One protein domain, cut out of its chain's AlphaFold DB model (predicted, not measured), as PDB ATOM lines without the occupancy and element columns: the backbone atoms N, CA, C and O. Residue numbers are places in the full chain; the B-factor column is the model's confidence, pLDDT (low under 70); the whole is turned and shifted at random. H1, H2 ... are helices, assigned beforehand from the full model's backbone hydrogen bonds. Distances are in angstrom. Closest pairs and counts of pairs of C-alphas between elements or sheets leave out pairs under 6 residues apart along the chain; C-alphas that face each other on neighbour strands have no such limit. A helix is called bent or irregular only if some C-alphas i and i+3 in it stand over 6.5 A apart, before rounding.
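AT A GLANCE: This is residues 12 to 91 of the 91 residues of an uncharacterized protein of Flavobacterium hibernum (UniProt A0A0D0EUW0). Two pairs of helices, joined near one end of each, make an L: the long helical hairpin of H2 and H3 is one arm, and H1 and H4, side by side, make the other. H3 and H4 meet near the corner at about a right angle, with few contacts between the two pairs, and the hairpin gives the domain most of its length. The printed part has 80 residues with four named helices, in the order H1, H2, H3, H4, and no named strand; the class is all helix. It is loose, with a radius of gyration of the C-alphas of 15.8 A, and spans 50 by 25 by 18 A.

IN THESE COORDINATES: H3, the longest helix, has 21 residues, 53 to 73, and measures 30.7 A from its first to its last C-alpha; C-alpha 53 stands at (151.995, 131.298, -8.210) and C-alpha 73 at (122.227, 135.246, -14.534). H2 holds residues 33 to 45 and measures 18.0 A. H4 holds residues 78 to 89, 16.3 A, and its last C-alpha, 89, is at (114.728, 148.294, -4.364). H1 holds residues 12 to 27, 21.8 A, and begins with C-alpha 12 at (118.763, 147.330, 3.825). H1 is neither bent nor irregular, but only just: C-alphas 24 and 27 are 6.1 A apart.

HOW THE PARTS SIT: H3 and H2 form a helical hairpin. They touch, and their closest C-alphas are those of Ser 66 and Pro 34, 5.6 A apart. Their lines stand at a shallow tilt of 17 degrees, and they run opposite ways. H3 and H4 are close but not clearly touching, with the C-alphas of Leu 73 and Ile 81 the closest at 7.9 A. Their lines are about perpendicular, at 89 degrees. H4 touches H1, and their closest C-alphas, those of Ile 89 and Pro 15, are 4.5 A apart. These two stand at a shallow tilt of 25 degrees and run opposite ways, 9.2 A from centre to centre. H1 is apart from H2 and from H3, and H2 is apart from H4. In H1, H2, H3 and H4 every O i to N i+4 pair is within hydrogen-bond range.

THE WHOLE: The two C-alphas farthest apart, those of Glu 48 and Ala 91, are 50.9 A apart, while the first and last printed C-alphas, of Asp 12 and Ala 91, are 10.2 A apart. The printed part has no cut and ends at residue 91, the chain's last residue. The links from H1 to H2, with 5 residues, and from H3 to H4, with 4, are tight; the link from H2 to H3, with 7, is short, and no link is long. The mean pLDDT of the printed part is 92.2, and no printed residue is under 70.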
ATOM      1  N   ASP A  12     118.071 146.464   4.796       79.62
ATOM      2  CA  ASP A  12     118.763 147.330   3.825       79.62
ATOM      3  C   ASP A  12     119.775 146.585   2.938       79.62
ATOM      4  O   ASP A  12     120.311 147.145   1.974       79.62
ATOM      5  N   VAL A  13     120.071 145.320   3.255       85.56
ATOM      6  CA  VAL A  13     121.080 144.529   2.540       85.56
ATOM      7  C   VAL A  13     120.583 144.148   1.149       85.56
ATOM      8  O   VAL A  13     121.304 144.334   0.173       85.56
ATOM      9  N   MET A  14     119.344 143.662   1.032       90.69
ATOM     10  CA  MET A  14     118.799 143.222  -0.258       90.69
ATOM     11  C   MET A  14     118.619 144.374  -1.260       90.69
ATOM     12  O   MET A  14     119.062 144.208  -2.397       90.69
ATOM     13  N   PRO A  15     118.090 145.554  -0.878       91.44
ATOM     14  CA  PRO A  15     118.086 146.731  -1.749       91.44
ATOM     15  C   PRO A  15     119.491 147.168  -2.181       91.44
ATOM     16  O   PRO A  15     119.694 147.547  -3.334       91.44
ATOM     17  N   ALA A  16     120.490 147.089  -1.294       91.00
ATOM     18  CA  ALA A  16     121.873 147.406  -1.650       91.00
ATOM     19  C   ALA A  16     122.460 146.401  -2.658       91.00
ATOM     20  O   ALA A  16     123.096 146.813  -3.626       91.00
ATOM     21  N   VAL A  17     122.210 145.101  -2.466       93.06
ATOM     22  CA  VAL A  17     122.632 144.039  -3.397       93.06
ATOM     23  C   VAL A  17     121.935 144.184  -4.750       93.06
ATOM     24  O   VAL A  17     122.592 144.061  -5.778       93.06
ATOM     25  N   ALA A  18     120.636 144.486  -4.765       94.19
ATOM     26  CA  ALA A  18     119.874 144.698  -5.993       94.19
ATOM     27  C   ALA A  18     120.367 145.925  -6.775       94.19
ATOM     28  O   ALA A  18     120.557 145.829  -7.984       94.19
ATOM     29  N   ASN A  19     120.643 147.044  -6.094       93.44
ATOM     30  CA  ASN A  19     121.255 148.221  -6.721       93.44
ATOM     31  C   ASN A  19     122.635 147.897  -7.305       93.44
ATOM     32  O   ASN A  19     122.911 148.217  -8.457       93.44
ATOM     33  N   PHE A  20     123.490 147.226  -6.527       93.69
ATOM     34  CA  PHE A  20     124.813 146.819  -6.995       93.69
ATOM     35  C   PHE A  20     124.720 145.927  -8.234       93.69
ATOM     36  O   PHE A  20     125.394 146.192  -9.225       93.69
ATOM     37  N   LEU A  21     123.869 144.899  -8.193       94.50
ATOM     38  CA  LEU A  21     123.700 143.972  -9.303       94.50
ATOM     39  C   LEU A  21     123.147 144.671 -10.548       94.50
ATOM     40  O   LEU A  21     123.647 144.426 -11.639       94.50
ATOM     41  N   SER A  22     122.149 145.542 -10.385       92.12
ATOM     42  CA  SER A  22     121.568 146.312 -11.486       92.12
ATOM     43  C   SER A  22     122.632 147.148 -12.194       92.12
ATOM     44  O   SER A  22     122.787 147.034 -13.407       92.12
ATOM     45  N   ASN A  23     123.426 147.915 -11.441       92.50
ATOM     46  CA  ASN A  23     124.488 148.744 -12.012       92.50
ATOM     47  C   ASN A  23     125.574 147.884 -12.668       92.50
ATOM     48  O   ASN A  23     126.007 148.156 -13.784       92.50
ATOM     49  N   LEU A  24     125.996 146.813 -11.993       92.50
ATOM     50  CA  LEU A  24     127.031 145.917 -12.492       92.50
ATOM     51  C   LEU A  24     126.619 145.241 -13.807       92.50
ATOM     52  O   LEU A  24     127.427 145.154 -14.726       92.50
ATOM     53  N   TRP A  25     125.382 144.744 -13.881       91.31
ATOM     54  CA  TRP A  25     124.911 143.888 -14.967       91.31
ATOM     55  C   TRP A  25     124.295 144.652 -16.143       91.31
ATOM     56  O   TRP A  25     124.447 144.212 -17.277       91.31
ATOM     57  N   LEU A  26     123.583 145.757 -15.888       86.56
ATOM     58  CA  LEU A  26     122.829 146.489 -16.917       86.56
ATOM     59  C   LEU A  26     123.551 147.738 -17.422       86.56
ATOM     60  O   LEU A  26     123.405 148.089 -18.589       86.56
ATOM     61  N   GLU A  27     124.291 148.425 -16.553       80.44
ATOM     62  CA  GLU A  27     125.053 149.623 -16.933       80.44
ATOM     63  C   GLU A  27     126.516 149.289 -17.250       80.44
ATOM     64  O   GLU A  27     127.162 149.993 -18.025       80.44
ATOM     65  N   GLY A  28     127.044 148.217 -16.656       74.81
ATOM     66  CA  GLY A  28     128.392 147.724 -16.904       74.81
ATOM     67  C   GLY A  28     128.468 146.650 -17.991       74.81
ATOM     68  O   GLY A  28     127.503 145.966 -18.309       74.81
ATOM     69  N   GLU A  29     129.681 146.415 -18.493       80.81
ATOM     70  CA  GLU A  29     129.997 145.321 -19.429       80.81
ATOM     71  C   GLU A  29     130.308 144.003 -18.688       80.81
ATOM     72  O   GLU A  29     131.118 143.181 -19.129       80.81
ATOM     73  N   PHE A  30     129.696 143.779 -17.518       88.94
ATOM     74  CA  PHE A  30     130.057 142.652 -16.651       88.94
ATOM     75  C   PHE A  30     129.803 141.296 -17.311       88.94
ATOM     76  O   PHE A  30     130.537 140.342 -17.060       88.94
ATOM     77  N   ARG A  31     128.804 141.203 -18.196       86.81
ATOM     78  CA  ARG A  31     128.515 139.976 -18.949       86.81
ATOM     79  C   ARG A  31     129.723 139.482 -19.747       86.81
ATOM     80  O   ARG A  31     129.942 138.277 -19.831       86.81
ATOM     81  N   GLU A  32     130.505 140.405 -20.295       90.25
ATOM     82  CA  GLU A  32     131.694 140.110 -21.097       90.25
ATOM     83  C   GLU A  32     132.973 140.076 -20.253       90.25
ATOM     84  O   GLU A  32     134.002 139.554 -20.685       90.25
ATOM     85  N   GLN A  33     132.920 140.586 -19.020       91.50
ATOM     86  CA  GLN A  33     134.073 140.651 -18.131       91.50
ATOM     87  C   GLN A  33     134.769 139.294 -17.920       91.50
ATOM     88  O   GLN A  33     136.002 139.287 -17.917       91.50
ATOM     89  N   PRO A  34     134.078 138.141 -17.786       93.38
ATOM     90  CA  PRO A  34     134.751 136.847 -17.726       93.38
ATOM     91  C   PRO A  34     135.660 136.558 -18.927       93.38
ATOM     92  O   PRO A  34     136.750 136.008 -18.741       93.38
ATOM     93  N   ASP A  35     135.240 136.934 -20.133       93.19
ATOM     94  CA  ASP A  35     136.000 136.709 -21.364       93.19
ATOM     95  C   ASP A  35     137.145 137.715 -21.485       93.19
ATOM     96  O   ASP A  35     138.271 137.332 -21.813       93.19
ATOM     97  N   HIS A  36     136.899 138.981 -21.135       93.25
ATOM     98  CA  HIS A  36     137.933 140.018 -21.078       93.25
ATOM     99  C   HIS A  36     139.037 139.651 -20.082       93.25
ATOM    100  O   HIS A  36     140.216 139.676 -20.431       93.25
ATOM    101  N   LEU A  37     138.675 139.229 -18.866       93.94
ATOM    102  CA  LEU A  37     139.626 138.768 -17.849       93.94
ATOM    103  C   LEU A  37     140.396 137.530 -18.305       93.94
ATOM    104  O   LEU A  37     141.593 137.439 -18.052       93.94
ATOM    105  N   THR A  38     139.736 136.596 -18.997       93.69
ATOM    106  CA  THR A  38     140.407 135.406 -19.539       93.69
ATOM    107  C   THR A  38     141.496 135.815 -20.532       93.69
ATOM    108  O   THR A  38     142.644 135.427 -20.343       93.69
ATOM    109  N   LYS A  39     141.185 136.685 -21.501       95.00
ATOM    110  CA  LYS A  39     142.162 137.185 -22.487       95.00
ATOM    111  C   LYS A  39     143.325 137.935 -21.841       95.00
ATOM    112  O   LYS A  39     144.477 137.739 -22.219       95.00
ATOM    113  N   ILE A  40     143.033 138.793 -20.862       93.88
ATOM    114  CA  ILE A  40     144.066 139.542 -20.133       93.88
ATOM    115  C   ILE A  40     144.994 138.572 -19.399       93.88
ATOM    116  O   ILE A  40     146.212 138.713 -19.468       93.88
ATOM    117  N   PHE A  41     144.440 137.580 -18.702       94.19
ATOM    118  CA  PHE A  41     145.248 136.646 -17.923       94.19
ATOM    119  C   PHE A  41     146.030 135.679 -18.809       94.19
ATOM    120  O   PHE A  41     147.181 135.406 -18.495       94.19
ATOM    121  N   GLU A  42     145.482 135.240 -19.944       93.00
ATOM    122  CA  GLU A  42     146.234 134.497 -20.964       93.00
ATOM    123  C   GLU A  42     147.461 135.285 -21.435       93.00
ATOM    124  O   GLU A  42     148.566 134.750 -21.425       93.00
ATOM    125  N   ALA A  43     147.311 136.579 -21.732       94.38
ATOM    126  CA  ALA A  43     148.442 137.429 -22.100       94.38
ATOM    127  C   ALA A  43     149.461 137.606 -20.958       94.38
ATOM    128  O   ALA A  43     150.665 137.649 -21.206       94.38
ATOM    129  N   LEU A  44     149.009 137.693 -19.700       93.06
ATOM    130  CA  LEU A  44     149.906 137.807 -18.543       93.06
ATOM    131  C   LEU A  44     150.681 136.517 -18.260       93.06
ATOM    132  O   LEU A  44     151.808 136.596 -17.771       93.06
ATOM    133  N   LEU A  45     150.118 135.343 -18.562       90.06
ATOM    134  CA  LEU A  45     150.793 134.055 -18.363       90.06
ATOM    135  C   LEU A  45     152.056 133.904 -19.224       90.06
ATOM    136  O   LEU A  45     152.951 133.163 -18.825       90.06
ATOM    137  N   GLU A  46     152.155 134.645 -20.331       92.62
ATOM    138  CA  GLU A  46     153.332 134.697 -21.211       92.62
ATOM    139  C   GLU A  46     154.462 135.603 -20.675       92.62
ATOM    140  O   GLU A  46     155.523 135.722 -21.286       92.62
ATOM    141  N   THR A  47     154.252 136.268 -19.536       93.94
ATOM    142  CA  THR A  47     155.227 137.183 -18.920       93.94
ATOM    143  C   THR A  47     155.899 136.564 -17.692       93.94
ATOM    144  O   THR A  47     155.403 135.594 -17.121       93.94
ATOM    145  N   GLU A  48     156.994 137.161 -17.207       91.81
ATOM    146  CA  GLU A  48     157.633 136.732 -15.949       91.81
ATOM    147  C   GLU A  48     156.690 136.826 -14.740       91.81
ATOM    148  O   GLU A  48     156.726 135.960 -13.869       91.81
ATOM    149  N   ILE A  49     155.795 137.823 -14.719       88.56
ATOM    150  CA  ILE A  49     154.740 137.967 -13.696       88.56
ATOM    151  C   ILE A  49     153.812 136.753 -13.725       88.56
ATOM    152  O   ILE A  49     153.361 136.269 -12.688       88.56
ATOM    153  N   GLY A  50     153.578 136.218 -14.922       87.44
ATOM    154  CA  GLY A  50     152.852 134.985 -15.135       87.44
ATOM    155  C   GLY A  50     153.459 133.793 -14.406       87.44
ATOM    156  O   GLY A  50     152.726 132.850 -14.166       87.44
ATOM    157  N   ASN A  51     154.734 133.782 -14.009       91.31
ATOM    158  CA  ASN A  51     155.335 132.666 -13.263       91.31
ATOM    159  C   ASN A  51     155.073 132.717 -11.752       91.31
ATOM    160  O   ASN A  51     155.317 131.726 -11.061       91.31
ATOM    161  N   ASP A  52     154.558 133.831 -11.234       95.75
ATOM    162  CA  ASP A  52     154.231 133.952  -9.821       95.75
ATOM    163  C   ASP A  52     152.945 133.174  -9.488       95.75
ATOM    164  O   ASP A  52     151.857 133.423 -10.018       95.75
ATOM    165  N   LEU A  53     153.083 132.191  -8.594       94.00
ATOM    166  CA  LEU A  53     151.995 131.298  -8.210       94.00
ATOM    167  C   LEU A  53     150.861 132.028  -7.475       94.00
ATOM    168  O   LEU A  53     149.695 131.717  -7.712       94.00
ATOM    169  N   ASP A  54     151.183 132.992  -6.612       94.94
ATOM    170  CA  ASP A  54     150.191 133.765  -5.862       94.94
ATOM    171  C   ASP A  54     149.360 134.636  -6.815       94.94
ATOM    172  O   ASP A  54     148.126 134.657  -6.744       94.94
ATOM    173  N   PHE A  55     150.010 135.263  -7.800       92.19
ATOM    174  CA  PHE A  55     149.316 135.976  -8.869       92.19
ATOM    175  C   PHE A  55     148.420 135.047  -9.691       92.19
ATOM    176  O   PHE A  55     147.253 135.383  -9.914       92.19
ATOM    177  N   ARG A  56     148.890 133.854 -10.083       92.75
ATOM    178  CA  ARG A  56     148.047 132.863 -10.783       92.75
ATOM    179  C   ARG A  56     146.818 132.476  -9.972       92.75
ATOM    180  O   ARG A  56     145.713 132.435 -10.516       92.75
ATOM    181  N   THR A  57     146.978 132.217  -8.678       94.38
ATOM    182  CA  THR A  57     145.860 131.863  -7.799       94.38
ATOM    183  C   THR A  57     144.833 132.994  -7.716       94.38
ATOM    184  O   THR A  57     143.632 132.732  -7.837       94.38
ATOM    185  N   LYS A  58     145.274 134.252  -7.591       93.69
ATOM    186  CA  LYS A  58     144.382 135.426  -7.589       93.69
ATOM    187  C   LYS A  58     143.654 135.599  -8.922       93.69
ATOM    188  O   LYS A  58     142.437 135.776  -8.919       93.69
ATOM    189  N   MET A  59     144.360 135.461 -10.047       93.88
ATOM    190  CA  MET A  59     143.776 135.504 -11.394       93.88
ATOM    191  C   MET A  59     142.660 134.462 -11.559       93.88
ATOM    192  O   MET A  59     141.540 134.787 -11.961       93.88
ATOM    193  N   ILE A  60     142.917 133.212 -11.163       92.69
ATOM    194  CA  ILE A  60     141.912 132.139 -11.202       92.69
ATOM    195  C   ILE A  60     140.709 132.482 -10.316       92.69
ATOM    196  O   ILE A  60     139.567 132.277 -10.733       92.69
ATOM    197  N   GLY A  61     140.940 133.026  -9.118       94.69
ATOM    198  CA  GLY A  61     139.878 133.474  -8.216       94.69
ATOM    199  C   GLY A  61     138.972 134.532  -8.852       94.69
ATOM    200  O   GLY A  61     137.748 134.383  -8.834       94.69
ATOM    201  N   CYS A  62     139.557 135.555  -9.479       92.56
ATOM    202  CA  CYS A  62     138.822 136.613 -10.173       92.56
ATOM    203  C   CYS A  62     137.979 136.069 -11.335       92.56
ATOM    204  O   CYS A  62     136.783 136.369 -11.413       92.56
ATOM    205  N   ILE A  63     138.559 135.229 -12.206       94.38
ATOM    206  CA  ILE A  63     137.809 134.604 -13.309       94.38
ATOM    207  C   ILE A  63     136.666 133.757 -12.751       94.38
ATOM    208  O   ILE A  63     135.539 133.851 -13.234       94.38
ATOM    209  N   LYS A  64     136.942 132.915 -11.750       94.88
ATOM    210  CA  LYS A  64     135.962 131.967 -11.215       94.88
ATOM    211  C   LYS A  64     134.737 132.691 -10.666       94.88
ATOM    212  O   LYS A  64     133.623 132.338 -11.042       94.88
ATOM    213  N   THR A  65     134.932 133.711  -9.832       94.38
ATOM    214  CA  THR A  65     133.825 134.488  -9.258       94.38
ATOM    215  C   THR A  65     133.027 135.213 -10.341       94.38
ATOM    216  O   THR A  65     131.798 135.174 -10.322       94.38
ATOM    217  N   SER A  66     133.706 135.791 -11.337       93.81
ATOM    218  CA  SER A  66     133.044 136.483 -12.452       93.81
ATOM    219  C   SER A  66     132.205 135.520 -13.300       93.81
ATOM    220  O   SER A  66     131.034 135.785 -13.567       93.81
ATOM    221  N   LYS A  67     132.756 134.344 -13.642       95.12
ATOM    222  CA  LYS A  67     132.033 133.274 -14.351       95.12
ATOM    223  C   LYS A  67     130.845 132.752 -13.550       95.12
ATOM    224  O   LYS A  67     129.810 132.458 -14.136       95.12
ATOM    225  N   MET A  68     130.973 132.630 -12.228       95.75
ATOM    226  CA  MET A  68     129.872 132.195 -11.365       95.75
ATOM    227  C   MET A  68     128.700 133.176 -11.408       95.75
ATOM    228  O   MET A  68     127.568 132.730 -11.581       95.75
ATOM    229  N   LEU A  69     128.959 134.482 -11.291       94.50
ATOM    230  CA  LEU A  69     127.898 135.486 -11.374       94.50
ATOM    231  C   LEU A  69     127.270 135.516 -12.772       94.50
ATOM    232  O   LEU A  69     126.048 135.473 -12.885       94.50
ATOM    233  N   ALA A  70     128.089 135.495 -13.827       93.75
ATOM    234  CA  ALA A  70     127.582 135.481 -15.195       93.75
ATOM    235  C   ALA A  70     126.692 134.265 -15.477       93.75
ATOM    236  O   ALA A  70     125.584 134.405 -15.990       93.75
ATOM    237  N   LYS A  71     127.128 133.078 -15.050       94.62
ATOM    238  CA  LYS A  71     126.369 131.834 -15.195       94.62
ATOM    239  C   LYS A  71     125.085 131.814 -14.365       94.62
ATOM    240  O   LYS A  71     124.101 131.214 -14.779       94.62
ATOM    241  N   ALA A  72     125.081 132.439 -13.189       95.31
ATOM    242  CA  ALA A  72     123.879 132.525 -12.365       95.31
ATOM    243  C   ALA A  72     122.769 133.345 -13.044       95.31
ATOM    244  O   ALA A  72     121.590 133.078 -12.817       95.31
ATOM    245  N   LEU A  73     123.147 134.320 -13.875       94.44
ATOM    246  CA  LEU A  73     122.227 135.246 -14.534       94.44
ATOM    247  C   LEU A  73     121.937 134.889 -15.996       94.44
ATOM    248  O   LEU A  73     120.919 135.320 -16.524       94.44
ATOM    249  N   GLU A  74     122.771 134.051 -16.615       93.56
ATOM    250  CA  GLU A  74     122.626 133.531 -17.982       93.56
ATOM    251  C   GLU A  74     121.202 133.063 -18.359       93.56
ATOM    252  O   GLU A  74     120.786 133.337 -19.485       93.56
ATOM    253  N   PRO A  75     120.415 132.409 -17.474       96.38
ATOM    254  CA  PRO A  75     119.062 131.971 -17.821       96.38
ATOM    255  C   PRO A  75     118.025 133.096 -17.960       96.38
ATOM    256  O   PRO A  75     116.899 132.826 -18.382       96.38
ATOM    257  N   PHE A  76     118.352 134.326 -17.560       95.44
ATOM    258  CA  PHE A  76     117.413 135.442 -17.481       95.44
ATOM    259  C   PHE A  76     117.752 136.523 -18.507       95.44
ATOM    260  O   PHE A  76     118.916 136.806 -18.782       95.44
ATOM    261  N   SER A  77     116.724 137.167 -19.059       94.62
ATOM    262  CA  SER A  77     116.923 138.357 -19.883       94.62
ATOM    263  C   SER A  77     117.244 139.580 -19.024       94.62
ATOM    264  O   SER A  77     116.815 139.678 -17.871       94.62
ATOM    265  N   ASP A  78     117.910 140.570 -19.616       93.19
ATOM    266  CA  ASP A  78     118.221 141.836 -18.942       93.19
ATOM    267  C   ASP A  78     116.954 142.525 -18.410       93.19
ATOM    268  O   ASP A  78     116.943 143.067 -17.307       93.19
ATOM    269  N   GLN A  79     115.835 142.412 -19.136       95.19
ATOM    270  CA  GLN A  79     114.540 142.922 -18.686       95.19
ATOM    271  C   GLN A  79     114.035 142.206 -17.424       95.19
ATOM    272  O   GLN A  79     113.511 142.859 -16.520       95.19
ATOM    273  N   GLN A  80     114.176 140.879 -17.342       96.50
ATOM    274  CA  GLN A  80     113.777 140.111 -16.157       96.50
ATOM    275  C   GLN A  80     114.647 140.471 -14.947       96.50
ATOM    276  O   GLN A  80     114.119 140.652 -13.849       96.50
ATOM    277  N   ILE A  81     115.955 140.636 -15.157       95.25
ATOM    278  CA  ILE A  81     116.910 141.040 -14.118       95.25
ATOM    279  C   ILE A  81     116.587 142.454 -13.618       95.25
ATOM    280  O   ILE A  81     116.454 142.657 -12.409       95.25
ATOM    281  N   ALA A  82     116.361 143.410 -14.523       94.81
ATOM    282  CA  ALA A  82     115.985 144.783 -14.184       94.81
ATOM    283  C   ALA A  82     114.683 144.837 -13.372       94.81
ATOM    284  O   ALA A  82     114.605 145.497 -12.336       94.81
ATOM    285  N   GLN A  83     113.656 144.101 -13.805       96.12
ATOM    286  CA  GLN A  83     112.382 144.028 -13.092       96.12
ATOM    287  C   GLN A  83     112.536 143.434 -11.690       96.12
ATOM    288  O   GLN A  83     111.909 143.927 -10.752       96.12
ATOM    289  N   ALA A  84     113.351 142.387 -11.534       96.00
ATOM    290  CA  ALA A  84     113.620 141.785 -10.234       96.00
ATOM    291  C   ALA A  84     114.352 142.763  -9.301       96.00
ATOM    292  O   ALA A  84     113.926 142.941  -8.160       96.00
ATOM    293  N   CYS A  85     115.387 143.448  -9.797       95.25
ATOM    294  CA  CYS A  85     116.130 144.435  -9.015       95.25
ATOM    295  C   CYS A  85     115.227 145.596  -8.578       95.25
ATOM    296  O   CYS A  85     115.158 145.899  -7.389       95.25
ATOM    297  N   ASN A  86     114.444 146.169  -9.499       94.94
ATOM    298  CA  ASN A  86     113.528 147.274  -9.203       94.94
ATOM    299  C   ASN A  86     112.474 146.912  -8.149       94.94
ATOM    300  O   ASN A  86     112.154 147.737  -7.292       94.94
ATOM    301  N   LYS A  87     111.955 145.676  -8.176       95.31
ATOM    302  CA  LYS A  87     111.021 145.185  -7.154       95.31
ATOM    303  C   LYS A  87     111.653 145.127  -5.766       95.31
ATOM    304  O   LYS A  87     110.982 145.485  -4.813       95.31
ATOM    305  N   ILE A  88     112.909 144.690  -5.653       92.88
ATOM    306  CA  ILE A  88     113.618 144.604  -4.365       92.88
ATOM    307  C   ILE A  88     113.985 145.998  -3.845       92.88
ATOM    308  O   ILE A  88     113.925 146.232  -2.647       92.88
ATOM    309  N   ILE A  89     114.360 146.918  -4.734       90.75
ATOM    310  CA  ILE A  89     114.728 148.294  -4.364       90.75
ATOM    311  C   ILE A  89     113.510 149.094  -3.882       90.75
ATOM    312  O   ILE A  89     113.649 149.953  -3.017       90.75
ATOM    313  N   SER A  90     112.332 148.825  -4.451       88.69
ATOM    314  CA  SER A  90     111.092 149.556  -4.148       88.69
ATOM    315  C   SER A  90     110.236 148.908  -3.049       88.69
ATOM    316  O   SER A  90     109.133 149.397  -2.797       88.69
ATOM    317  N   ALA A  91     110.689 147.791  -2.472       78.50
ATOM    318  CA  ALA A  91     110.009 147.045  -1.408       78.50
ATOM    319  C   ALA A  91     110.406 147.563  -0.022       78.50
ATOM    320  O   ALA A  91     109.510 147.586   0.851       78.50
TER     321      ALA A  91